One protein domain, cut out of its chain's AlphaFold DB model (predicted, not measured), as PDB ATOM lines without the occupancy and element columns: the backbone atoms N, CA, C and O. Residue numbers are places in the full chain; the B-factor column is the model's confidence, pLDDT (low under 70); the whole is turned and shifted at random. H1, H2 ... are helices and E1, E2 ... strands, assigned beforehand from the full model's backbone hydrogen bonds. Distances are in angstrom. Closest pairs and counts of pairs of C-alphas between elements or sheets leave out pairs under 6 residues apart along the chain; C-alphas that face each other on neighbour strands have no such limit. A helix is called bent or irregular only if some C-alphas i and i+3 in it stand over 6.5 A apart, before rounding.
ATOM      1  N   GLY A  27     228.477 239.395 239.647       55.44
ATOM      2  CA  GLY A  27     227.436 240.415 239.740       55.44
ATOM      3  C   GLY A  27     226.086 239.717 239.809       55.44
ATOM      4  O   GLY A  27     225.834 238.794 239.036       55.44
ATOM      5  N   THR A  28     225.207 240.123 240.720       69.31
ATOM      6  CA  THR A  28     223.806 239.696 240.694       69.31
ATOM      7  C   THR A  28     223.150 240.305 239.458       69.31
ATOM      8  O   THR A  28     222.818 241.482 239.441       69.31
ATOM      9  N   TRP A  29     223.009 239.530 238.380       84.44
ATOM     10  CA  TRP A  29     222.252 239.971 237.205       84.44
ATOM     11  C   TRP A  29     220.780 240.093 237.618       84.44
ATOM     12  O   TRP A  29     220.208 239.073 238.033       84.44
ATOM     13  N   PRO A  30     220.164 241.288 237.552       88.19
ATOM     14  CA  PRO A  30     218.764 241.441 237.915       88.19
ATOM     15  C   PRO A  30     217.871 240.537 237.063       88.19
ATOM     16  O   PRO A  30     218.168 240.253 235.897       88.19
ATOM     17  N   LYS A  31     216.794 240.051 237.685       87.56
ATOM     18  CA  LYS A  31     215.822 239.149 237.067       87.56
ATOM     19  C   LYS A  31     214.622 239.956 236.597       87.56
ATOM     20  O   LYS A  31     214.065 240.720 237.382       87.56
ATOM     21  N   TYR A  32     214.208 239.723 235.364       83.56
ATOM     22  CA  TYR A  32     213.063 240.373 234.743       83.56
ATOM     23  C   TYR A  32     212.130 239.314 234.179       83.56
ATOM     24  O   TYR A  32     212.595 238.249 233.766       83.56
ATOM     25  N   GLU A  33     210.830 239.595 234.174       80.25
ATOM     26  CA  GLU A  33     209.865 238.734 233.480       80.25
ATOM     27  C   GLU A  33     210.236 238.665 232.004       80.25
ATOM     28  O   GLU A  33     210.264 237.579 231.428       80.25
ATOM     29  N   THR A  34     210.615 239.820 231.438       77.69
ATOM     30  CA  THR A  34     210.978 239.922 230.034       77.69
ATOM     31  C   THR A  34     212.123 240.866 229.693       77.69
ATOM     32  O   THR A  34     212.640 241.581 230.546       77.69
ATOM     33  N   PHE A  35     212.578 240.825 228.443       82.94
ATOM     34  CA  PHE A  35     213.540 241.740 227.831       82.94
ATOM     35  C   PHE A  35     213.005 242.278 226.500       82.94
ATOM     36  O   PHE A  35     212.897 241.565 225.506       82.94
ATOM     37  N   ASN A  36     212.708 243.567 226.461       82.25
ATOM     38  CA  ASN A  36     212.210 244.241 225.276       82.25
ATOM     39  C   ASN A  36     213.375 244.684 224.382       82.25
ATOM     40  O   ASN A  36     214.104 245.619 224.726       82.25
ATOM     41  N   GLU A  37     213.530 244.034 223.225       83.94
ATOM     42  CA  GLU A  37     214.612 244.290 222.263       83.94
ATOM     43  C   GLU A  37     214.473 245.620 221.502       83.94
ATOM     44  O   GLU A  37     215.477 246.160 221.046       83.94
ATOM     45  N   TYR A  38     213.276 246.210 221.400       82.94
ATOM     46  CA  TYR A  38     213.138 247.554 220.817       82.94
ATOM     47  C   TYR A  38     213.682 248.622 221.764       82.94
ATOM     48  O   TYR A  38     214.303 249.591 221.340       82.94
ATOM     49  N   THR A  39     213.465 248.449 223.070       84.94
ATOM     50  CA  THR A  39     213.926 249.417 224.078       84.94
ATOM     51  C   THR A  39     215.245 249.038 224.742       84.94
ATOM     52  O   THR A  39     215.798 249.848 225.484       84.94
ATOM     53  N   MET A  40     215.740 247.824 224.495       87.75
ATOM     54  CA  MET A  40     216.937 247.237 225.102       87.75
ATOM     55  C   MET A  40     216.902 247.220 226.637       87.75
ATOM     56  O   MET A  40     217.877 247.577 227.301       87.75
ATOM     57  N   LYS A  41     215.762 246.826 227.215       87.50
ATOM     58  CA  LYS A  41     215.516 246.868 228.666       87.50
ATOM     59  C   LYS A  41     214.843 245.599 229.162       87.50
ATOM     60  O   LYS A  41     213.996 245.036 228.479       87.50
ATOM     61  N   GLY A  42     215.208 245.184 230.374       84.25
ATOM     62  CA  GLY A  42     214.418 244.215 231.125       84.25
ATOM     63  C   GLY A  42     213.112 244.853 231.600       84.25
ATOM     64  O   GLY A  42     213.126 246.004 232.036       84.25
ATOM     65  N   GLU A  43     211.999 244.130 231.513       82.75
ATOM     66  CA  GLU A  43     210.679 244.591 231.950       82.75
ATOM     67  C   GLU A  43     210.044 243.588 232.920       82.75
ATOM     68  O   GLU A  43     210.277 242.378 232.848       82.75
ATOM     69  N   GLY A  44     209.231 244.110 233.837       79.94
ATOM     70  CA  GLY A  44     208.554 243.313 234.857       79.94
ATOM     71  C   GLY A  44     209.471 242.840 235.989       79.94
ATOM     72  O   GLY A  44     210.700 242.901 235.912       79.94
ATOM     73  N   VAL A  45     208.857 242.361 237.072       83.19
ATOM     74  CA  VAL A  45     209.559 241.812 238.242       83.19
ATOM     75  C   VAL A  45     209.321 240.310 238.285       83.19
ATOM     76  O   VAL A  45     208.230 239.858 238.617       83.19
ATOM     77  N   ALA A  46     210.354 239.522 237.987       79.62
ATOM     78  CA  ALA A  46     210.222 238.070 237.923       79.62
ATOM     79  C   ALA A  46     209.943 237.449 239.302       79.62
ATOM     80  O   ALA A  46     210.828 237.396 240.160       79.62
ATOM     81  N   LYS A  47     208.727 236.919 239.489       78.19
ATOM     82  CA  LYS A  47     208.322 236.193 240.710       78.19
ATOM     83  C   LYS A  47     208.536 234.680 240.616       78.19
ATOM     84  O   LYS A  47     208.808 234.039 241.626       78.19
ATOM     85  N   LYS A  48     208.434 234.110 239.413       73.56
ATOM     86  CA  LYS A  48     208.626 232.680 239.123       73.56
ATOM     87  C   LYS A  48     209.259 232.489 237.744       73.56
ATOM     88  O   LYS A  48     209.338 233.437 236.972       73.56
ATOM     89  N   ALA A  49     209.748 231.283 237.468       71.88
ATOM     90  CA  ALA A  49     210.194 230.897 236.131       71.88
ATOM     91  C   ALA A  49     208.999 230.797 235.150       71.88
ATOM     92  O   ALA A  49     207.894 230.495 235.615       71.88
ATOM     93  N   PRO A  50     209.213 230.972 233.829       71.00
ATOM     94  CA  PRO A  50     210.461 231.399 233.186       71.00
ATOM     95  C   PRO A  50     210.751 232.894 233.408       71.00
ATOM     96  O   PRO A  50     209.844 233.693 233.600       71.00
ATOM     97  N   TYR A  51     212.035 233.269 233.409       76.25
ATOM     98  CA  TYR A  51     212.473 234.667 233.489       76.25
ATOM     99  C   TYR A  51     213.840 234.860 232.828       76.25
ATOM    100  O   TYR A  51     214.614 233.907 232.672       76.25
ATOM    101  N   VAL A  52     214.188 236.108 232.523       79.12
ATOM    102  CA  VAL A  52     215.496 236.477 231.970       79.12
ATOM    103  C   VAL A  52     216.367 237.185 233.003       79.12
ATOM    104  O   VAL A  52     215.892 237.892 233.892       79.12
ATOM    105  N   ARG A  53     217.678 236.985 232.897       85.25
ATOM    106  CA  ARG A  53     218.691 237.746 233.625       85.25
ATOM    107  C   ARG A  53     219.370 238.691 232.660       85.25
ATOM    108  O   ARG A  53     219.854 238.255 231.617       85.25
ATOM    109  N   VAL A  54     219.431 239.963 233.031       87.06
ATOM    110  CA  VAL A  54     220.011 241.005 232.183       87.06
ATOM    111  C   VAL A  54     221.210 241.602 232.894       87.06
ATOM    112  O   VAL A  54     221.097 242.106 234.006       87.06
ATOM    113  N   TYR A  55     222.363 241.566 232.246       89.38
ATOM    114  CA  TYR A  55     223.553 242.290 232.659       89.38
ATOM    115  C   TYR A  55     223.801 243.434 231.693       89.38
ATOM    116  O   TYR A  55     223.859 243.222 230.488       89.38
ATOM    117  N   SER A  56     223.963 244.641 232.221       89.81
ATOM    118  CA  SER A  56     224.303 245.826 231.438       89.81
ATOM    119  C   SER A  56     225.596 246.420 231.977       89.81
ATOM    120  O   SER A  56     225.745 246.587 233.188       89.81
ATOM    121  N   SER A  57     226.544 246.705 231.088       89.50
ATOM    122  CA  SER A  57     227.822 247.323 231.435       89.50
ATOM    123  C   SER A  57     228.362 248.129 230.260       89.50
ATOM    124  O   SER A  57     228.690 247.579 229.206       89.50
ATOM    125  N   GLY A  58     228.450 249.448 230.444       90.50
ATOM    126  CA  GLY A  58     228.902 250.377 229.412       90.50
ATOM    127  C   GLY A  58     228.066 250.257 228.137       90.50
ATOM    128  O   GLY A  58     226.861 250.485 228.145       90.50
ATOM    129  N   ASN A  59     228.712 249.877 227.037       94.94
ATOM    130  CA  ASN A  59     228.076 249.683 225.737       94.94
ATOM    131  C   ASN A  59     227.650 248.230 225.476       94.94
ATOM    132  O   ASN A  59     227.466 247.862 224.320       94.94
ATOM    133  N   LYS A  60     227.543 247.382 226.503       94.31
ATOM    134  CA  LYS A  60     227.185 245.970 226.346       94.31
ATOM    135  C   LYS A  60     225.993 245.594 227.210       94.31
ATOM    136  O   LYS A  60     225.948 245.934 228.389       94.31
ATOM    137  N   ILE A  61     225.079 244.827 226.626       92.31
ATOM    138  CA  ILE A  61     224.013 244.126 227.340       92.31
ATOM    139  C   ILE A  61     224.169 242.633 227.068       92.31
ATOM    140  O   ILE A  61     224.411 242.229 225.932       92.31
ATOM    141  N   ILE A  62     224.036 241.812 228.101       89.25
ATOM    142  CA  ILE A  62     223.988 240.357 227.998       89.25
ATOM    143  C   ILE A  62     222.676 239.895 228.619       89.25
ATOM    144  O   ILE A  62     222.350 240.268 229.744       89.25
ATOM    145  N   VAL A  63     221.928 239.087 227.878       86.69
ATOM    146  CA  VAL A  63     220.661 238.504 228.315       86.69
ATOM    147  C   VAL A  63     220.811 236.990 228.325       86.69
ATOM    148  O   VAL A  63     221.222 236.397 227.328       86.69
ATOM    149  N   ALA A  64     220.489 236.366 229.453       82.25
ATOM    150  CA  ALA A  64     220.515 234.916 229.627       82.25
ATOM    151  C   ALA A  64     219.191 234.427 230.218       82.25
ATOM    152  O   ALA A  64     218.586 235.110 231.047       82.25
ATOM    153  N   LEU A  65     218.756 233.228 229.837       73.00
ATOM    154  CA  LEU A  65     217.614 232.589 230.485       73.00
ATOM    155  C   LEU A  65     218.019 231.967 231.821       73.00
ATOM    156  O   LEU A  65     219.101 231.398 231.978       73.00
ATOM    157  N   MET A  66     217.092 232.005 232.776       71.31
ATOM    158  CA  MET A  66     217.121 231.138 233.948       71.31
ATOM    159  C   MET A  66     217.410 229.664 233.612       71.31
ATOM    160  O   MET A  66     216.615 228.982 232.980       71.31
ATOM    161  N   GLY A  67     218.495 229.131 234.172       60.19
ATOM    162  CA  GLY A  67     218.786 227.694 234.115       60.19
ATOM    163  C   GLY A  67     219.565 227.266 232.875       60.19
ATOM    164  O   GLY A  67     219.996 226.121 232.809       60.19
ATOM    165  N   ASN A  68     219.832 228.178 231.938       62.97
ATOM    166  CA  ASN A  68     220.677 227.881 230.794       62.97
ATOM    167  C   ASN A  68     221.576 229.081 230.452       62.97
ATOM    168  O   ASN A  68     221.255 229.940 229.637       62.97
ATOM    169  N   TYR A  69     222.735 229.114 231.113       59.41
ATOM    170  CA  TYR A  69     223.774 230.121 230.894       59.41
ATOM    171  C   TYR A  69     224.572 229.894 229.600       59.41
ATOM    172  O   TYR A  69     225.362 230.757 229.221       59.41
ATOM    173  N   THR A  70     224.400 228.748 228.931       58.41
ATOM    174  CA  THR A  70     225.117 228.439 227.689       58.41
ATOM    175  C   THR A  70     224.454 229.081 226.474       58.41
ATOM    176  O   THR A  70     225.180 229.528 225.585       58.41
ATOM    177  N   LYS A  71     223.121 229.256 226.449       67.25
ATOM    178  CA  LYS A  71     222.483 230.150 225.465       67.25
ATOM    179  C   LYS A  71     222.315 231.553 226.064       67.25
ATOM    180  O   LYS A  71     221.439 231.828 226.870       67.25
ATOM    181  N   GLN A  72     223.182 232.467 225.655       77.69
ATOM    182  CA  GLN A  72     223.118 233.886 226.010       77.69
ATOM    183  C   GLN A  72     223.109 234.732 224.739       77.69
ATOM    184  O   GLN A  72     223.656 234.338 223.704       77.69
ATOM    185  N   ARG A  73     222.491 235.908 224.812       82.31
ATOM    186  CA  ARG A  73     222.514 236.904 223.741       82.31
ATOM    187  C   ARG A  73     223.274 238.128 224.209       82.31
ATOM    188  O   ARG A  73     222.979 238.681 225.264       82.31
ATOM    189  N   SER A  74     224.241 238.538 223.400       88.06
ATOM    190  CA  SER A  74     225.039 239.735 223.633       88.06
ATOM    191  C   SER A  74     224.638 240.815 222.644       88.06
ATOM    192  O   SER A  74     224.483 240.554 221.448       88.06
ATOM    193  N   TYR A  75     224.525 242.030 223.153       92.25
ATOM    194  CA  TYR A  75     224.214 243.227 222.395       92.25
ATOM    195  C   TYR A  75     225.289 244.269 222.659       92.25
ATOM    196  O   TYR A  75     225.699 244.468 223.804       92.25
ATOM    197  N   THR A  76     225.724 244.949 221.605       95.81
ATOM    198  CA  THR A  76     226.738 246.004 221.676       95.81
ATOM    199  C   THR A  76     226.164 247.300 221.132       95.81
ATOM    200  O   THR A  76     225.618 247.309 220.031       95.81
ATOM    201  N   TYR A  77     226.291 248.388 221.884       96.62
ATOM    202  CA  TYR A  77     225.882 249.723 221.472       96.62
ATOM    203  C   TYR A  77     226.983 250.420 220.674       96.62
ATOM    204  O   TYR A  77     228.151 250.453 221.076       96.62
ATOM    205  N   HIS A  78     226.580 251.033 219.565       94.81
ATOM    206  CA  HIS A  78     227.434 251.766 218.638       94.81
ATOM    207  C   HIS A  78     227.078 253.249 218.665       94.81
ATOM    208  O   HIS A  78     226.156 253.694 217.980       94.81
ATOM    209  N   ALA A  79     227.835 254.041 219.430       92.62
ATOM    210  CA  ALA A  79     227.530 255.454 219.669       92.62
ATOM    211  C   ALA A  79     227.478 256.306 218.386       92.62
ATOM    212  O   ALA A  79     226.578 257.131 218.239       92.62
ATOM    213  N   LYS A  80     228.391 256.074 217.426       89.44
ATOM    214  CA  LYS A  80     228.450 256.824 216.155       89.44
ATOM    215  C   LYS A  80     227.170 256.669 215.328       89.44
ATOM    216  O   LYS A  80     226.707 257.633 214.729       89.44
ATOM    217  N   GLY A  81     226.606 255.462 215.290       86.38
ATOM    218  CA  GLY A  81     225.384 255.171 214.538       86.38
ATOM    219  C   GLY A  81     224.102 255.204 215.374       86.38
ATOM    220  O   GLY A  81     223.026 255.103 214.793       86.38
ATOM    221  N   LYS A  82     224.213 255.331 216.704       93.44
ATOM    222  CA  LYS A  82     223.108 255.286 217.677       93.44
ATOM    223  C   LYS A  82     222.217 254.045 217.521       93.44
ATOM    224  O   LYS A  82     220.997 254.152 217.450       93.44
ATOM    225  N   TYR A  83     222.836 252.870 217.456       94.38
ATOM    226  CA  TYR A  83     222.134 251.589 217.332       94.38
ATOM    227  C   TYR A  83     222.782 250.519 218.210       94.38
ATOM    228  O   TYR A  83     223.957 250.622 218.573       94.38
ATOM    229  N   TRP A  84     222.026 249.473 218.528       95.12
ATOM    230  CA  TRP A  84     222.560 248.245 219.113       95.12
ATOM    231  C   TRP A  84     222.748 247.187 218.033       95.12
ATOM    232  O   TRP A  84     222.000 247.155 217.061       95.12
ATOM    233  N   SER A  85     223.715 246.292 218.207       93.94
ATOM    234  CA  SER A  85     223.913 245.147 217.319       93.94
ATOM    235  C   SER A  85     224.009 243.842 218.089       93.94
ATOM    236  O   SER A  85     224.651 243.809 219.142       93.94
ATOM    237  N   SER A  86     223.498 242.761 217.511       90.19
ATOM    238  CA  SER A  86     223.747 241.392 217.959       90.19
ATOM    239  C   SER A  86     224.125 240.509 216.773       90.19
ATOM    240  O   SER A  86     223.661 240.730 215.654       90.19
ATOM    241  N   VAL A  87     224.977 239.516 217.014       87.12
ATOM    242  CA  VAL A  87     225.370 238.520 216.012       87.12
ATOM    243  C   VAL A  87     225.117 237.143 216.587       87.12
ATOM    244  O   VAL A  87     225.596 236.818 217.674       87.12
ATOM    245  N   MET A  88     224.370 236.332 215.850       81.38
ATOM    246  CA  MET A  88     224.041 234.968 216.230       81.38
ATOM    247  C   MET A  88     224.628 234.028 215.186       81.38
ATOM    248  O   MET A  88     224.396 234.192 213.992       81.38
ATOM    249  N   LYS A  89     225.395 233.048 215.649       76.19
ATOM    250  CA  LYS A  89     225.870 231.929 214.837       76.19
ATOM    251  C   LYS A  89     225.253 230.677 215.428       76.19
ATOM    252  O   LYS A  89     225.304 230.524 216.650       76.19
ATOM    253  N   ASN A  90     224.661 229.830 214.597       65.88
ATOM    254  CA  ASN A  90     224.245 228.510 215.042       65.88
ATOM    255  C   ASN A  90     225.309 227.494 214.599       65.88
ATOM    256  O   ASN A  90     225.338 227.146 213.421       65.88
ATOM    257  N   PRO A  91     226.230 227.081 215.487       54.31
ATOM    258  CA  PRO A  91     227.291 226.143 215.122       54.31
ATOM    259  C   PRO A  91     226.759 224.735 214.820       54.31
ATOM    260  O   PRO A  91     227.456 223.967 214.169       54.31
ATOM    261  N   GLU A  92     225.545 224.413 215.271       56.22
ATOM    262  CA  GLU A  92     224.879 223.122 215.052       56.22
ATOM    263  C   GLU A  92     224.012 223.109 213.781       56.22
ATOM    264  O   GLU A  92     223.425 222.087 213.441       56.22
ATOM    265  N   ASP A  93     223.911 224.237 213.068       62.44
ATOM    266  CA  ASP A  93     223.185 224.311 211.801       62.44
ATOM    267  C   ASP A  93     224.069 223.796 210.658       62.44
ATOM    268  O   ASP A  93     225.096 224.402 210.338       62.44
ATOM    269  N   GLU A  94     223.643 222.713 210.002       60.69
ATOM    270  CA  GLU A  94     224.290 222.159 208.802       60.69
ATOM    271  C   GLU A  94     224.480 223.220 207.702       60.69
ATOM    272  O   GLU A  94     225.435 223.159 206.926       60.69
ATOM    273  N   LYS A  95     223.605 224.235 207.656       62.53
ATOM    274  CA  LYS A  95     223.640 225.336 206.680       62.53
ATOM    275  C   LYS A  95     224.475 226.544 207.144       62.53
ATOM    276  O   LYS A  95     224.469 227.587 206.489       62.53
ATOM    277  N   MET A  96     225.179 226.430 208.279       71.19
ATOM    278  CA  MET A  96     226.055 227.456 208.869       71.19
ATOM    279  C   MET A  96     225.464 228.877 208.809       71.19
ATOM    280  O   MET A  96     226.098 229.816 208.316       71.19
ATOM    281  N   THR A  97     224.234 229.052 209.292       76.06
ATOM    282  CA  THR A  97     223.554 230.350 209.229       76.06
ATOM    283  C   THR A  97     224.136 231.343 210.240       76.06
ATOM    284  O   THR A  97     224.251 231.066 211.440       76.06
ATOM    285  N   THR A  98     224.471 232.544 209.760       81.62
ATOM    286  CA  THR A  98     224.814 233.700 210.595       81.62
ATOM    287  C   THR A  98     223.722 234.756 210.490       81.62
ATOM    288  O   THR A  98     223.342 235.155 209.394       81.62
ATOM    289  N   VAL A  99     223.248 235.247 211.632       84.31
ATOM    290  CA  VAL A  99     222.210 236.278 211.708       84.31
ATOM    291  C   VAL A  99     222.788 237.537 212.343       84.31
ATOM    292  O   VAL A  99     223.220 237.522 213.499       84.31
ATOM    293  N   TYR A 100     222.778 238.635 211.592       86.94
ATOM    294  CA  TYR A 100     223.148 239.967 212.067       86.94
ATOM    295  C   TYR A 100     221.881 240.751 212.384       86.94
ATOM    296  O   TYR A 100     221.006 240.863 211.534       86.94
ATOM    297  N   ARG A 101     221.777 241.309 213.592       90.75
ATOM    298  CA  ARG A 101     220.628 242.116 214.024       90.75
ATOM    299  C   ARG A 101     221.086 243.502 214.437       90.75
ATOM    300  O   ARG A 101     222.065 243.632 215.171       90.75
ATOM    301  N   PHE A 102     220.361 244.517 213.993       92.56
ATOM    302  CA  PHE A 102     220.597 245.922 214.283       92.56
ATOM    303  C   PHE A 102     219.314 246.543 214.826       92.56
ATOM    304  O   PHE A 102     218.284 246.515 214.158       92.56
ATOM    305  N   PHE A 103     219.385 247.121 216.018       91.88
ATOM    306  CA  PHE A 103     218.244 247.671 216.741       91.88
ATOM    307  C   PHE A 103     218.403 249.190 216.801       91.88
ATOM    308  O   PHE A 103     219.391 249.693 217.350       91.88
ATOM    309  N   TYR A 104     217.462 249.927 216.218       89.62
ATOM    310  CA  TYR A 104     217.444 251.387 216.255       89.62
ATOM    311  C   TYR A 104     216.002 251.882 216.354       89.62
ATOM    312  O   TYR A 104     215.130 251.445 215.606       89.62
ATOM    313  N   ASN A 105     215.757 252.825 217.264       85.31
ATOM    314  CA  ASN A 105     214.410 253.281 217.608       85.31
ATOM    315  C   ASN A 105     213.485 252.091 217.940       85.31
ATOM    316  O   ASN A 105     213.779 251.309 218.831       85.31
ATOM    317  N   ASP A 106     212.379 251.955 217.222       84.75
ATOM    318  CA  ASP A 106     211.367 250.903 217.319       84.75
ATOM    319  C   ASP A 106     211.492 249.864 216.193       84.75
ATOM    320  O   ASP A 106     210.534 249.159 215.867       84.75
ATOM    321  N   THR A 107     212.671 249.786 215.577       88.44
ATOM    322  CA  THR A 107     212.914 249.000 214.374       88.44
ATOM    323  C   THR A 107     214.098 248.056 214.558       88.44
ATOM    324  O   THR A 107     215.145 248.421 215.100       88.44
ATOM    325  N   ILE A 108     213.939 246.837 214.052       89.88
ATOM    326  CA  ILE A 108     214.977 245.815 213.999       89.88
ATOM    327  C   ILE A 108     215.254 245.507 212.531       89.88
ATOM    328  O   ILE A 108     214.368 245.083 211.794       89.88
ATOM    329  N   ILE A 109     216.496 245.706 212.103       91.50
ATOM    330  CA  ILE A 109     216.991 245.186 210.828       91.50
ATOM    331  C   ILE A 109     217.717 243.883 211.108       91.50
ATOM    332  O   ILE A 109     218.650 243.846 211.909       91.50
ATOM    333  N   GLU A 110     217.319 242.827 210.422       88.81
ATOM    334  CA  GLU A 110     217.952 241.521 210.500       88.81
ATOM    335  C   GLU A 110     218.454 241.111 209.119       88.81
ATOM    336  O   GLU A 110     217.759 241.278 208.122       88.81
ATOM    337  N   GLN A 111     219.672 240.592 209.062       87.31
ATOM    338  CA  GLN A 111     220.247 239.985 207.875       87.31
ATOM    339  C   GLN A 111     220.585 238.538 208.214       87.31
ATOM    340  O   GLN A 111     221.453 238.280 209.053       87.31
ATOM    341  N   GLU A 112     219.901 237.608 207.563       82.00
ATOM    342  CA  GLU A 112     220.218 236.187 207.604       82.00
ATOM    343  C   GLU A 112     221.149 235.867 206.438       82.00
ATOM    344  O   GLU A 112     220.835 236.173 205.290       82.00
ATOM    345  N   VAL A 113     222.308 235.294 206.749       80.62
ATOM    346  CA  VAL A 113     223.315 234.871 205.778       80.62
ATOM    347  C   VAL A 113     223.523 233.374 205.956       80.62
ATOM    348  O   VAL A 113     224.112 232.935 206.948       80.62
ATOM    349  N   THR A 114     223.031 232.592 205.004       76.62
ATOM    350  CA  THR A 114     223.101 231.130 205.021       76.62
ATOM    351  C   THR A 114     224.104 230.651 203.985       76.62
ATOM    352  O   THR A 114     224.026 231.028 202.814       76.62
ATOM    353  N   ARG A 115     225.037 229.795 204.406       73.94
ATOM    354  CA  ARG A 115     226.025 229.171 203.525       73.94
ATOM    355  C   ARG A 115     225.529 227.782 203.145       73.94
ATOM    356  O   ARG A 115     225.541 226.875 203.968       73.94
ATOM    357  N   ARG A 116     225.137 227.583 201.890       68.31
ATOM    358  CA  ARG A 116     224.709 226.269 201.400       68.31
ATOM    359  C   ARG A 116     225.769 225.691 200.474       68.31
ATOM    360  O   ARG A 116     226.129 226.324 199.486       68.31
ATOM    361  N   ALA A 117     226.255 224.493 200.790       65.94
ATOM    362  CA  ALA A 117     226.957 223.680 199.807       65.94
ATOM    363  C   ALA A 117     225.916 223.126 198.829       65.94
ATOM    364  O   ALA A 117     224.925 222.527 199.251       65.94
ATOM    365  N   VAL A 118     226.113 223.376 197.541       65.38
ATOM    366  CA  VAL A 118     225.288 222.832 196.469       65.38
ATOM    367  C   VAL A 118     226.157 221.867 195.689       65.38
ATOM    368  O   VAL A 118     227.187 222.260 195.145       65.38
ATOM    369  N   ALA A 119     225.751 220.603 195.681       61.41
ATOM    370  CA  ALA A 119     226.328 219.586 194.823       61.41
ATOM    371  C   ALA A 119     225.413 219.420 193.609       61.41
ATOM    372  O   ALA A 119     224.209 219.206 193.748       61.41
ATOM    373  N   THR A 120     225.993 219.553 192.429       65.12
ATOM    374  CA  THR A 120     225.411 219.128 191.155       65.12
ATOM    375  C   THR A 120     226.134 217.861 190.705       65.12
ATOM    376  O   THR A 120     227.171 217.519 191.272       65.12
ATOM    377  N   GLU A 121     225.616 217.163 189.691       67.00
ATOM    378  CA  GLU A 121     226.243 215.933 189.170       67.00
ATOM    379  C   GLU A 121     227.711 216.134 188.748       67.00
ATOM    380  O   GLU A 121     228.494 215.192 188.815       67.00
ATOM    381  N   ASN A 122     228.100 217.364 188.389       62.81
ATOM    382  CA  ASN A 122     229.428 217.673 187.855       62.81
ATOM    383  C   ASN A 122     230.295 218.543 188.777       62.81
ATOM    384  O   ASN A 122     231.516 218.512 188.661       62.81
ATOM    385  N   GLU A 123     229.704 219.320 189.692       50.88
ATOM    386  CA  GLU A 123     230.446 220.286 190.511       50.88
ATOM    387  C   GLU A 123     229.821 220.506 191.890       50.88
ATOM    388  O   GLU A 123     228.600 220.479 192.062       50.88
ATOM    389  N   SER A 124     230.671 220.803 192.872       66.19
ATOM    390  CA  SER A 124     230.259 221.302 194.185       66.19
ATOM    391  C   SER A 124     230.665 222.763 194.335       66.19
ATOM    392  O   SER A 124     231.846 223.090 194.239       66.19
ATOM    393  N   TYR A 125     229.706 223.639 194.618       60.97
ATOM    394  CA  TYR A 125     229.953 225.061 194.850       60.97
ATOM    395  C   TYR A 125     229.198 225.564 196.085       60.97
ATOM    396  O   TYR A 125     228.331 224.893 196.643       60.97
ATOM    397  N   ILE A 126     229.579 226.746 196.573       66.31
ATOM    398  CA  ILE A 126     228.988 227.359 197.767       66.31
ATOM    399  C   ILE A 126     228.114 228.529 197.331       66.31
ATOM    400  O   ILE A 126     228.612 229.467 196.711       66.31
ATOM    401  N   ILE A 127     226.841 228.510 197.721       65.69
ATOM    402  CA  ILE A 127     225.930 229.646 197.565       65.69
ATOM    403  C   ILE A 127     225.746 230.328 198.919       65.69
ATOM    404  O   ILE A 127     225.526 229.672 199.942       65.69
ATOM    405  N   TRP A 128     225.805 231.657 198.913       71.06
ATOM    406  CA  TRP A 128     225.421 232.489 200.045       71.06
ATOM    407  C   TRP A 128     224.023 233.041 199.806       71.06
ATOM    408  O   TRP A 128     223.824 233.906 198.958       71.06
ATOM    409  N   TYR A 129     223.050 232.544 200.559       71.31
ATOM    410  CA  TYR A 129     221.711 233.112 200.558       71.31
ATOM    411  C   TYR A 129     221.645 234.243 201.577       71.31
ATOM    412  O   TYR A 129     222.005 234.046 202.739       71.31
ATOM    413  N   THR A 130     221.200 235.421 201.137       78.50
ATOM    414  CA  THR A 130     220.992 236.573 202.014       78.50
ATOM    415  C   THR A 130     219.529 236.977 201.998       78.50
ATOM    416  O   THR A 130     218.994 237.312 200.945       78.50
ATOM    417  N   GLN A 131     218.906 237.016 203.172       79.00
ATOM    418  CA  GLN A 131     217.581 237.599 203.353       79.00
ATOM    419  C   GLN A 131     217.674 238.769 204.328       79.00
ATOM    420  O   GLN A 131     218.312 238.665 205.380       79.00
ATOM    421  N   ILE A 132     217.043 239.887 203.976       87.62
ATOM    422  CA  ILE A 132     216.944 241.057 204.843       87.62
ATOM    423  C   ILE A 132     215.521 241.129 205.382       87.62
ATOM    424  O   ILE A 132     214.552 241.000 204.638       87.62
ATOM    425  N   TYR A 133     215.398 241.379 206.676       86.62
ATOM    426  CA  TYR A 133     214.131 241.594 207.345       86.62
ATOM    427  C   TYR A 133     214.133 242.970 207.996       86.62
ATOM    428  O   TYR A 133     215.019 243.292 208.790       86.62
ATOM    429  N   LEU A 134     213.125 243.774 207.678       89.62
ATOM    430  CA  LEU A 134     212.823 245.013 208.380       89.62
ATOM    431  C   LEU A 134     211.622 244.761 209.276       89.62
ATOM    432  O   LEU A 134     210.507 244.581 208.789       89.62
ATOM    433  N   LYS A 135     211.850 244.752 210.580       86.44
ATOM    434  CA  LYS A 135     210.836 244.366 211.543       86.44
ATOM    435  C   LYS A 135     210.512 245.513 212.490       86.44
ATOM    436  O   LYS A 135     211.390 246.238 212.960       86.44
ATOM    437  N   THR A 136     209.227 245.698 212.730       85.31
ATOM    438  CA  THR A 136     208.676 246.734 213.597       85.31
ATOM    439  C   THR A 136     207.675 246.098 214.543       85.31
ATOM    440  O   THR A 136     207.305 244.929 214.427       85.31
ATOM    441  N   LYS A 137     207.147 246.921 215.439       78.75
ATOM    442  CA  LYS A 137     206.092 246.530 216.361       78.75
ATOM    443  C   LYS A 137     204.868 245.864 215.718       78.75
ATOM    444  O   LYS A 137     204.290 244.971 216.330       78.75
ATOM    445  N   HIS A 138     204.508 246.262 214.501       80.06
ATOM    446  CA  HIS A 138     203.250 245.865 213.859       80.06
ATOM    447  C   HIS A 138     203.426 245.175 212.510       80.06
ATOM    448  O   HIS A 138     202.498 244.542 212.026       80.06
ATOM    449  N   ASN A 139     204.600 245.295 211.899       82.56
ATOM    450  CA  ASN A 139     204.827 244.848 210.533       82.56
ATOM    451  C   ASN A 139     206.212 244.234 210.400       82.56
ATOM    452  O   ASN A 139     207.166 244.691 211.040       82.56
ATOM    453  N   CYS A 140     206.327 243.267 209.502       85.12
ATOM    454  CA  CYS A 140     207.597 242.737 209.041       85.12
ATOM    455  C   CYS A 140     207.659 242.842 207.521       85.12
ATOM    456  O   CYS A 140     206.694 242.535 206.830       85.12
ATOM    457  N   VAL A 141     208.798 243.265 206.992       87.25
ATOM    458  CA  VAL A 141     209.057 243.276 205.556       87.25
ATOM    459  C   VAL A 141     210.215 242.344 205.281       87.25
ATOM    460  O   VAL A 141     211.297 242.510 205.846       87.25
ATOM    461  N   ILE A 142     209.986 241.382 204.397       86.69
ATOM    462  CA  ILE A 142     211.041 240.557 203.822       86.69
ATOM    463  C   ILE A 142     211.540 241.281 202.574       86.69
ATOM    464  O   ILE A 142     210.746 241.613 201.697       86.69
ATOM    465  N   ILE A 143     212.840 241.542 202.500       86.75
ATOM    466  CA  ILE A 143     213.505 242.182 201.365       86.75
ATOM    467  C   ILE A 143     214.529 241.192 200.823       86.75
ATOM    468  O   ILE A 143     215.445 240.780 201.545       86.75
ATOM    469  N   THR A 144     214.371 240.813 199.559       83.62
ATOM    470  CA  THR A 144     215.371 240.036 198.829       83.62
ATOM    471  C   THR A 144     216.323 241.024 198.158       83.62
ATOM    472  O   THR A 144     215.879 241.775 197.281       83.62
ATOM    473  N   PRO A 145     217.593 241.093 198.596       80.44
ATOM    474  CA  PRO A 145     218.583 241.965 197.976       80.44
ATOM    475  C   PRO A 145     218.922 241.483 196.567       80.44
ATOM    476  O   PRO A 145     218.748 240.305 196.253       80.44
ATOM    477  N   GLY A 146     219.434 242.391 195.738       73.38
ATOM    478  CA  GLY A 146     219.904 242.009 194.417       73.38
ATOM    479  C   GLY A 146     221.236 241.270 194.424       73.38
ATOM    480  O   GLY A 146     222.034 241.419 195.351       73.38
ATOM    481  N   ALA A 147     221.498 240.493 193.369       66.44
ATOM    482  CA  ALA A 147     222.682 239.626 193.277       66.44
ATOM    483  C   ALA A 147     224.022 240.390 193.374       66.44
ATOM    484  O   ALA A 147     225.031 239.833 193.800       66.44
ATOM    485  N   ASN A 148     224.022 241.678 193.018       64.31
ATOM    486  CA  ASN A 148     225.209 242.538 193.004       64.31
ATOM    487  C   ASN A 148     225.443 243.308 194.317       64.31
ATOM    488  O   ASN A 148     226.354 244.134 194.400       64.31
ATOM    489  N   GLU A 149     224.621 243.100 195.346       69.94
ATOM    490  CA  GLU A 149     224.759 243.833 196.604       69.94
ATOM    491  C   GLU A 149     225.865 243.243 197.485       69.94
ATOM    492  O   GLU A 149     225.703 242.202 198.122       69.94
ATOM    493  N   ASP A 150     226.989 243.958 197.599       72.38
ATOM    494  CA  ASP A 150     227.997 243.641 198.611       72.38
ATOM    495  C   ASP A 150     227.519 244.057 200.016       72.38
ATOM    496  O   ASP A 150     227.674 245.207 200.467       72.38
ATOM    497  N   LEU A 151     226.945 243.077 200.714       73.75
ATOM    498  CA  LEU A 151     226.425 243.178 202.079       73.75
ATOM    499  C   LEU A 151     227.382 242.584 203.132       73.75
ATOM    500  O   LEU A 151     227.009 242.442 204.304       73.75
ATOM    501  N   ASN A 152     228.618 242.256 202.739       69.00
ATOM    502  CA  ASN A 152     229.624 241.599 203.579       69.00
ATOM    503  C   ASN A 152     230.836 242.491 203.892       69.00
ATOM    504  O   ASN A 152     231.970 242.024 203.913       69.00
ATOM    505  N   ASN A 153     230.590 243.763 204.215       75.31
ATOM    506  CA  ASN A 153     231.625 244.743 204.573       75.31
ATOM    507  C   ASN A 153     231.388 245.401 205.944       75.31
ATOM    508  O   ASN A 153     230.320 245.283 206.549       75.31
ATOM    509  N   ASP A 154     232.382 246.167 206.400       73.38
ATOM    510  CA  ASP A 154     232.388 246.863 207.694       73.38
ATOM    511  C   ASP A 154     231.283 247.928 207.839       73.38
ATOM    512  O   ASP A 154     230.895 248.284 208.953       73.38
ATOM    513  N   ASN A 155     230.708 248.400 206.727       82.38
ATOM    514  CA  ASN A 155     229.625 249.389 206.706       82.38
ATOM    515  C   ASN A 155     228.224 248.759 206.604       82.38
ATOM    516  O   ASN A 155     227.249 249.465 206.323       82.38
ATOM    517  N   ARG A 156     228.105 247.452 206.874       87.69
ATOM    518  CA  ARG A 156     226.867 246.662 206.768       87.69
ATOM    519  C   ARG A 156     225.630 247.361 207.334       87.69
ATOM    520  O   ARG A 156     224.618 247.428 206.646       87.69
ATOM    521  N   PHE A 157     225.701 247.922 208.546       89.75
ATOM    522  CA  PHE A 157     224.551 248.611 209.150       89.75
ATOM    523  C   PHE A 157     224.026 249.756 208.273       89.75
ATOM    524  O   PHE A 157     222.823 249.851 208.045       89.75
ATOM    525  N   PHE A 158     224.911 250.625 207.781       90.31
ATOM    526  CA  PHE A 158     224.507 251.800 207.010       90.31
ATOM    527  C   PHE A 158     223.901 251.407 205.662       90.31
ATOM    528  O   PHE A 158     222.851 251.943 205.310       90.31
ATOM    529  N   LYS A 159     224.492 250.422 204.974       90.06
ATOM    530  CA  LYS A 159     223.949 249.877 203.719       90.06
ATOM    531  C   LYS A 159     222.569 249.249 203.922       90.06
ATOM    532  O   LYS A 159     221.619 249.607 203.234       90.06
ATOM    533  N   LEU A 160     222.428 248.360 204.908       91.56
ATOM    534  CA  LEU A 160     221.142 247.720 205.197       91.56
ATOM    535  C   LEU A 160     220.082 248.745 205.609       91.56
ATOM    536  O   LEU A 160     218.937 248.663 205.172       91.56
ATOM    537  N   ARG A 161     220.458 249.749 206.409       91.94
ATOM    538  CA  ARG A 161     219.565 250.851 206.778       91.94
ATOM    539  C   ARG A 161     219.082 251.622 205.553       91.94
ATOM    540  O   ARG A 161     217.921 252.016 205.517       91.94
ATOM    541  N   GLU A 162     219.945 251.863 204.573       91.38
ATOM    542  CA  GLU A 162     219.570 252.535 203.329       91.38
ATOM    543  C   GLU A 162     218.596 251.693 202.497       91.38
ATOM    544  O   GLU A 162     217.533 252.196 202.122       91.38
ATOM    545  N   ILE A 163     218.891 250.404 202.307       91.12
ATOM    546  CA  ILE A 163     218.001 249.450 201.623       91.12
ATOM    547  C   ILE A 163     216.623 249.441 202.294       91.12
ATOM    548  O   ILE A 163     215.600 249.651 201.643       91.12
ATOM    549  N   CYS A 164     216.582 249.291 203.617       91.88
ATOM    550  CA  CYS A 164     215.341 249.260 204.385       91.88
ATOM    551  C   CYS A 164     214.563 250.586 204.363       91.88
ATOM    552  O   CYS A 164     213.353 250.583 204.567       91.88
ATOM    553  N   ARG A 165     215.210 251.731 204.111       91.31
ATOM    554  CA  ARG A 165     214.507 253.016 203.947       91.31
ATOM    555  C   ARG A 165     213.906 253.185 202.554       91.31
ATOM    556  O   ARG A 165     212.904 253.882 202.419       91.31
ATOM    557  N   ASN A 166     214.514 252.572 201.542       91.38
ATOM    558  CA  ASN A 166     214.206 252.838 200.139       91.38
ATOM    559  C   ASN A 166     213.560 251.659 199.398       91.38
ATOM    560  O   ASN A 166     213.204 251.827 198.234       91.38
ATOM    561  N   TYR A 167     213.351 250.506 200.047       90.56
ATOM    562  CA  TYR A 167     212.904 249.276 199.380       90.56
ATOM    563  C   TYR A 167     211.673 249.465 198.478       90.56
ATOM    564  O   TYR A 167     211.701 249.019 197.339       90.56
ATOM    565  N   LYS A 168     210.643 250.208 198.913       89.94
ATOM    566  CA  LYS A 168     209.434 250.455 198.099       89.94
ATOM    567  C   LYS A 168     209.700 251.226 196.803       89.94
ATOM    568  O   LYS A 168     208.922 251.127 195.868       89.94
ATOM    569  N   LYS A 169     210.753 252.047 196.769       87.62
ATOM    570  CA  LYS A 169     211.137 252.842 195.591       87.62
ATOM    571  C   LYS A 169     212.046 252.069 194.644       87.62
ATOM    572  O   LYS A 169     212.107 252.392 193.467       87.62
ATOM    573  N   GLN A 170     212.797 251.112 195.179       84.69
ATOM    574  CA  GLN A 170     213.882 250.436 194.471       84.69
ATOM    575  C   GLN A 170     213.521 249.013 194.048       84.69
ATOM    576  O   GLN A 170     214.256 248.414 193.271       84.69
ATOM    577  N   ARG A 171     212.432 248.447 194.581       85.38
ATOM    578  CA  ARG A 171     212.108 247.029 194.429       85.38
ATOM    579  C   ARG A 171     210.638 246.800 194.140       85.38
ATOM    580  O   ARG A 171     209.779 247.577 194.548       85.38
ATOM    581  N   VAL A 172     210.371 245.684 193.474       87.38
ATOM    582  CA  VAL A 172     209.024 245.242 193.112       87.38
ATOM    583  C   VAL A 172     208.312 244.647 194.329       87.38
ATOM    584  O   VAL A 172     208.917 243.918 195.121       87.38
ATOM    585  N   ASN A 173     207.014 244.941 194.465       87.31
ATOM    586  CA  ASN A 173     206.142 244.265 195.420       87.31
ATOM    587  C   ASN A 173     205.826 242.853 194.919       87.31
ATOM    588  O   ASN A 173     205.025 242.674 194.000       87.31
ATOM    589  N   LEU A 174     206.426 241.840 195.537       84.25
ATOM    590  CA  LEU A 174     206.249 240.452 195.111       84.25
ATOM    591  C   LEU A 174     204.838 239.927 195.411       84.25
ATOM    592  O   LEU A 174     204.398 238.975 194.778       84.25
ATOM    593  N   ALA A 175     204.086 240.560 196.317       80.38
ATOM    594  CA  ALA A 175     202.702 240.167 196.596       80.38
ATOM    595  C   ALA A 175     201.767 240.422 195.399       80.38
ATOM    596  O   ALA A 175     200.730 239.771 195.253       80.38
ATOM    597  N   GLU A 176     202.150 241.360 194.530       82.12
ATOM    598  CA  GLU A 176     201.409 241.750 193.334       82.12
ATOM    599  C   GLU A 176     201.874 240.998 192.077       82.12
ATOM    600  O   GLU A 176     201.310 241.200 190.996       82.12
ATOM    601  N   SER A 177     202.877 240.120 192.178       68.31
ATOM    602  CA  SER A 177     203.337 239.329 191.038       68.31
ATOM    603  C   SER A 177     202.483 238.059 190.869       68.31
ATOM    604  O   SER A 177     202.000 237.465 191.830       68.31
ATOM    605  N   ASN A 178     202.250 237.647 189.617       55.09
ATOM    606  CA  ASN A 178     201.572 236.380 189.283       55.09
ATOM    607  C   ASN A 178     202.550 235.190 189.245       55.09
ATOM    608  O   ASN A 178     202.179 234.096 188.824       55.09
ATOM    609  N   ARG A 179     203.825 235.410 189.581       51.06
ATOM    610  CA  ARG A 179     204.889 234.435 189.353       51.06
ATOM    611  C   ARG A 179     204.991 233.515 190.560       51.06
ATOM    612  O   ARG A 179     205.250 233.960 191.673       51.06
ATOM    613  N   SER A 180     204.763 232.226 190.332       43.75
ATOM    614  CA  SER A 180     205.059 231.171 191.295       43.75
ATOM    615  C   SER A 180     206.519 231.296 191.725       43.75
ATOM    616  O   SER A 180     207.411 231.164 190.887       43.75
ATOM    617  N   GLN A 181     206.764 231.552 193.009       47.22
ATOM    618  CA  GLN A 181     208.098 231.434 193.587       47.22
ATOM    619  C   GLN A 181     208.488 229.951 193.537       47.22
ATOM    620  O   GLN A 181     208.105 229.172 194.402       47.22
ATOM    621  N   SER A 182     209.163 229.530 192.469       41.62
ATOM    622  CA  SER A 182     209.756 228.198 192.382       41.62
ATOM    623  C   SER A 182     211.049 228.178 193.191       41.62
ATOM    624  O   SER A 182     211.860 229.103 193.080       41.62
ATOM    625  N   GLU A 183     211.258 227.118 193.970       38.41
ATOM    626  CA  GLU A 183     212.507 226.870 194.690       38.41
ATOM    627  C   GLU A 183     213.702 226.956 193.724       38.41
ATOM    628  O   GLU A 183     213.865 226.116 192.845       38.41
ATOM    629  N   GLY A 184     214.518 228.007 193.849       44.03
ATOM    630  CA  GLY A 184     215.758 228.163 193.076       44.03
ATOM    631  C   GLY A 184     215.986 229.549 192.471       44.03
ATOM    632  O   GLY A 184     217.137 229.952 192.354       44.03
ATOM    633  N   ASN A 185     214.926 230.312 192.181       48.66
ATOM    634  CA  ASN A 185     215.028 231.691 191.684       48.66
ATOM    635  C   ASN A 185     214.364 232.648 192.676       48.66
ATOM    636  O   ASN A 185     213.162 232.901 192.597       48.66
ATOM    637  N   ILE A 186     215.134 233.166 193.637       59.34
ATOM    638  CA  ILE A 186     214.612 234.179 194.557       59.34
ATOM    639  C   ILE A 186     214.573 235.513 193.803       59.34
ATOM    640  O   ILE A 186     215.605 236.150 193.605       59.34
ATOM    641  N   GLU A 187     213.386 235.904 193.339       71.62
ATOM    642  CA  GLU A 187     213.174 237.176 192.644       71.62
ATOM    643  C   GLU A 187     213.508 238.348 193.583       71.62
ATOM    644  O   GLU A 187     213.090 238.385 194.748       71.62
ATOM    645  N   GLU A 188     214.292 239.302 193.080       82.75
ATOM    646  CA  GLU A 188     214.613 240.530 193.803       82.75
ATOM    647  C   GLU A 188     213.326 241.323 194.050       82.75
ATOM    648  O   GLU A 188     212.537 241.571 193.137       82.75
ATOM    649  N   GLY A 189     213.086 241.741 195.290       88.00
ATOM    650  CA  GLY A 189     211.787 242.304 195.628       88.00
ATOM    651  C   GLY A 189     211.554 242.460 197.118       88.00
ATOM    652  O   GLY A 189     212.474 242.339 197.934       88.00
ATOM    653  N   TYR A 190     210.305 242.740 197.476       88.88
ATOM    654  CA  TYR A 190     209.866 242.738 198.864       88.88
ATOM    655  C   TYR A 190     208.480 242.118 199.049       88.88
ATOM    656  O   TYR A 190     207.646 242.128 198.143       88.88
ATOM    657  N   LEU A 191     208.229 241.628 200.262       84.94
ATOM    658  CA  LEU A 191     206.926 241.181 200.748       84.94
ATOM    659  C   LEU A 191     206.637 241.849 202.091       84.94
ATOM    660  O   LEU A 191     207.462 241.792 203.005       84.94
ATOM    661  N   ASN A 192     205.462 242.461 202.215       88.25
ATOM    662  CA  ASN A 192     204.987 243.028 203.474       88.25
ATOM    663  C   ASN A 192     204.112 242.013 204.201       88.25
ATOM    664  O   ASN A 192     203.174 241.471 203.620       88.25
ATOM    665  N   PHE A 193     204.402 241.810 205.476       83.19
ATOM    666  CA  PHE A 193     203.637 240.966 206.367       83.19
ATOM    667  C   PHE A 193     203.059 241.801 207.497       83.19
ATOM    668  O   PHE A 193     203.798 242.450 208.248       83.19
ATOM    669  N   ASP A 194     201.749 241.701 207.656       82.69
ATOM    670  CA  ASP A 194     201.056 242.223 208.819       82.69
ATOM    671  C   ASP A 194     201.252 241.253 209.979       82.69
ATOM    672  O   ASP A 194     201.100 240.029 209.848       82.69
ATOM    673  N   LYS A 195     201.610 241.811 211.130       77.12
ATOM    674  CA  LYS A 195     201.819 241.053 212.354       77.12
ATOM    675  C   LYS A 195     200.513 240.974 213.125       77.12
ATOM    676  O   LYS A 195     199.987 241.984 213.585       77.12
ATOM    677  N   THR A 196     200.011 239.761 213.312       71.44
ATOM    678  CA  THR A 196     198.844 239.496 214.155       71.44
ATOM    679  C   THR A 196     199.295 238.794 215.427       71.44
ATOM    680  O   THR A 196     199.877 237.709 215.373       71.44
ATOM    681  N   ILE A 197     199.015 239.416 216.572       64.56
ATOM    682  CA  ILE A 197     199.193 238.811 217.893       64.56
ATOM    683  C   ILE A 197     197.834 238.265 218.322       64.56
ATOM    684  O   ILE A 197     196.865 239.017 218.419       64.56
ATOM    685  N   SER A 198     197.756 236.962 218.574       57.09
ATOM    686  CA  SER A 198     196.561 236.310 219.104       57.09
ATOM    687  C   SER A 198     196.956 235.456 220.300       57.09
ATOM    688  O   SER A 198     197.518 234.374 220.127       57.09
ATOM    689  N   ARG A 199     196.637 235.930 221.512       59.78
ATOM    690  CA  ARG A 199     197.070 235.316 222.781       59.78
ATOM    691  C   ARG A 199     198.598 235.130 222.781       59.78
ATOM    692  O   ARG A 199     199.309 236.103 222.550       59.78
ATOM    693  N   ASP A 200     199.073 233.900 222.950       52.53
ATOM    694  CA  ASP A 200     200.497 233.541 222.988       52.53
ATOM    695  C   ASP A 200     201.077 233.238 221.594       52.53
ATOM    696  O   ASP A 200     202.210 232.785 221.453       52.53
ATOM    697  N   SER A 201     200.290 233.442 220.534       52.88
ATOM    698  CA  SER A 201     200.685 233.123 219.164       52.88
ATOM    699  C   SER A 201     200.943 234.378 218.339       52.88
ATOM    700  O   SER A 201     200.166 235.338 218.359       52.88
ATOM    701  N   LEU A 202     202.029 234.337 217.565       62.19
ATOM    702  CA  LEU A 202     202.373 235.369 216.600       62.19
ATOM    703  C   LEU A 202     202.319 234.828 215.182       62.19
ATOM    704  O   LEU A 202     202.997 233.853 214.853       62.19
ATOM    705  N   TYR A 203     201.570 235.528 214.343       69.38
ATOM    706  CA  TYR A 203     201.428 235.210 212.935       69.38
ATOM    707  C   TYR A 203     201.864 236.395 212.094       69.38
ATOM    708  O   TYR A 203     201.537 237.543 212.393       69.38
ATOM    709  N   TYR A 204     202.570 236.094 211.014       73.38
ATOM    710  CA  TYR A 204     202.895 237.059 209.983       73.38
ATOM    711  C   TYR A 204     202.176 236.645 208.718       73.38
ATOM    712  O   TYR A 204     202.367 235.530 208.225       73.38
ATOM    713  N   ARG A 205     201.336 237.541 208.214       78.94
ATOM    714  CA  ARG A 205     200.476 237.271 207.070       78.94
ATOM    715  C   ARG A 205     200.740 238.285 205.970       78.94
ATOM    716  O   ARG A 205     200.675 239.482 206.213       78.94
ATOM    717  N   CYS A 206     200.997 237.799 204.766       79.31
ATOM    718  CA  CYS A 206     201.067 238.600 203.551       79.31
ATOM    719  C   CYS A 206     199.936 238.154 202.623       79.31
ATOM    720  O   CYS A 206     199.767 236.962 202.383       79.31
ATOM    721  N   MET A 207     199.137 239.087 202.116       79.38
ATOM    722  CA  MET A 207     198.128 238.777 201.103       79.38
ATOM    723  C   MET A 207     198.750 238.929 199.719       79.38
ATOM    724  O   MET A 207     199.134 240.035 199.350       79.38
ATOM    725  N   THR A 208     198.834 237.840 198.955       77.81
ATOM    726  CA  THR A 208     199.278 237.866 197.555       77.81
ATOM    727  C   THR A 208     198.098 237.671 196.610       77.81
ATOM    728  O   THR A 208     196.991 237.324 197.032       77.81
ATOM    729  N   LYS A 209     198.334 237.839 195.304       73.81
ATOM    730  CA  LYS A 209     197.333 237.539 194.266       73.81
ATOM    731  C   LYS A 209     196.832 236.092 194.280       73.81
ATOM    732  O   LYS A 209     195.708 235.844 193.856       73.81
ATOM    733  N   THR A 210     197.648 235.145 194.743       70.88
ATOM    734  CA  THR A 210     197.306 233.716 194.775       70.88
ATOM    735  C   THR A 210     196.718 233.264 196.111       70.88
ATOM    736  O   THR A 210     196.210 232.148 196.198       70.88
ATOM    737  N   GLY A 211     196.744 234.117 197.139       72.31
ATOM    738  CA  GLY A 211     196.156 233.837 198.445       72.31
ATOM    739  C   GLY A 211     196.998 234.353 199.616       72.31
ATOM    740  O   GLY A 211     197.972 235.082 199.434       72.31
ATOM    741  N   PRO A 212     196.620 234.013 200.858       73.50
ATOM    742  CA  PRO A 212     197.416 234.357 202.026       73.50
ATOM    743  C   PRO A 212     198.702 233.519 202.083       73.50
ATOM    744  O   PRO A 212     198.652 232.292 202.133       73.50
ATOM    745  N   LEU A 213     199.847 234.193 202.166       72.00
ATOM    746  CA  LEU A 213     201.106 233.617 202.622       72.00
ATOM    747  C   LEU A 213     201.229 233.817 204.131       72.00
ATOM    748  O   LEU A 213     201.117 234.938 204.636       72.00
ATOM    749  N   ILE A 214     201.488 232.729 204.848       72.00
ATOM    750  CA  ILE A 214     201.749 232.745 206.286       72.00
ATOM    751  C   ILE A 214     203.180 232.271 206.481       72.00
ATOM    752  O   ILE A 214     203.522 231.157 206.093       72.00
ATOM    753  N   VAL A 215     204.018 233.119 207.068       62.41
ATOM    754  CA  VAL A 215     205.428 232.796 207.301       62.41
ATOM    755  C   VAL A 215     205.696 232.743 208.794       62.41
ATOM    756  O   VAL A 215     205.370 233.664 209.547       62.41
ATOM    757  N   LYS A 216     206.338 231.656 209.223       58.59
ATOM    758  CA  LYS A 216     206.918 231.540 210.558       58.59
ATOM    759  C   LYS A 216     208.379 231.972 210.477       58.59
ATOM    760  O   LYS A 216     209.198 231.316 209.842       58.59
TER     761      LYS A 216
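What this domain is: This is residues 27 to 216 of the 251 residues of an uncharacterized protein of Sodaliphilus pleomorphus (UniProt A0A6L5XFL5). One long antiparallel sheet of eleven strands, E3 to E13, makes the body of this domain; it is twisted and curled like part of a barrel, with the one named helix, H1, lying across one face. The small hairpin of E1 and E2 packs on the E3 end of the sheet, and residues 119 to 124, at the tip of the long hairpin of E8 and E9, stick out. The printed part has 190 residues, with thirteen named strands and one named helix in the order E1 to E10, H1, E11 to E13; the big sheet runs E3 to E13 in chain order, and the class is mostly strand. The whole is compact, with a radius of gyration of the C-alphas of 18.8 A and spans of 55 by 39 by 35 A.

How they stand to each other: Begin at Gly 27 and look first for residues 31 to 32, a short antiparallel pairing with residues 52 to 53 of E3, which is residues 52 to 57. E1, residues 34 to 36, and E2, residues 41 to 43, form a hairpin, with N 36 and O 41 at 2.8 A. The closest C-alphas of E1 and E3 are those of Thr 34 and Val 52, 6.0 A apart. From E3, an edge strand, a meander begins, each strand the antiparallel neighbour of the one before: E4, residues 60 to 65, with N 55 and O 62 at 2.8 A; E5, residues 68 to 78, with N 63 and O 73 at 2.8 A; E6, residues 83 to 89, with N 76 and O 85 at 2.9 A. E5 bends by 60 degrees at residue 71, and its pairing is staggered: residues 68 to 76 pair with E4, 76 to 78 with E6. The meander goes on through E7, residues 98 to 104, with N 86 and O 101 at 2.9 A; E8, residues 107 to 119, with N 102 and O 109 at 2.8 A; E9, residues 124 to 136, with N 110 and O 133 at 2.9 A; and E10, residues 139 to 144, with N 134 and O 141 at 2.9 A. H1, residues 156 to 170, is on the sheet at a height of 8.9 A and runs across the strands, at 74 degrees to E9 on the local plane; sheet and helix make two layers. The closest C-alphas of E9 and H1 are those of Leu 134 and Cys 164, 6.4 A apart. H1 is irregular, C-alphas 165 and 168 being 8.2 A apart, and 9 of its 11 O i to N i+4 pairs are within hydrogen-bond range. E11, residues 189 to 198, pairs with E10, N 142 and O 191 at 2.9 A; E12, residues 201 to 208, with N 196 and O 203 at 2.8 A, and the edge strand E13, residues 211 to 215, with N 206 and O 213 at 2.9 A, complete a second meander.

Where its parts are: Find C-alpha 34 at (210.978, 239.922, 230.034), where E1 begins. E8 spans 37.8 A from first to last C-alpha and E9 38.6 A; E9 starts from C-alpha 124 at (230.259, 221.302, 194.185). E5 spans 27.6 A, E11 28.6 A, E12 22.2 A and H1 18.3 A. E13 ends at C-alpha 215, (205.428, 232.796, 207.301).

The domain as a whole: The C-alphas farthest apart are those of Lys 47 and Asn 122, 59.9 A. The printed part has no cut. The links from E10 to H1 and from H1 to E11 are long, with 11 and 18 residues. The mean pLDDT of the printed part is 77.8, and 48 residues are under 70, among them 116 to 127, 177 to 186 and 197 to 203.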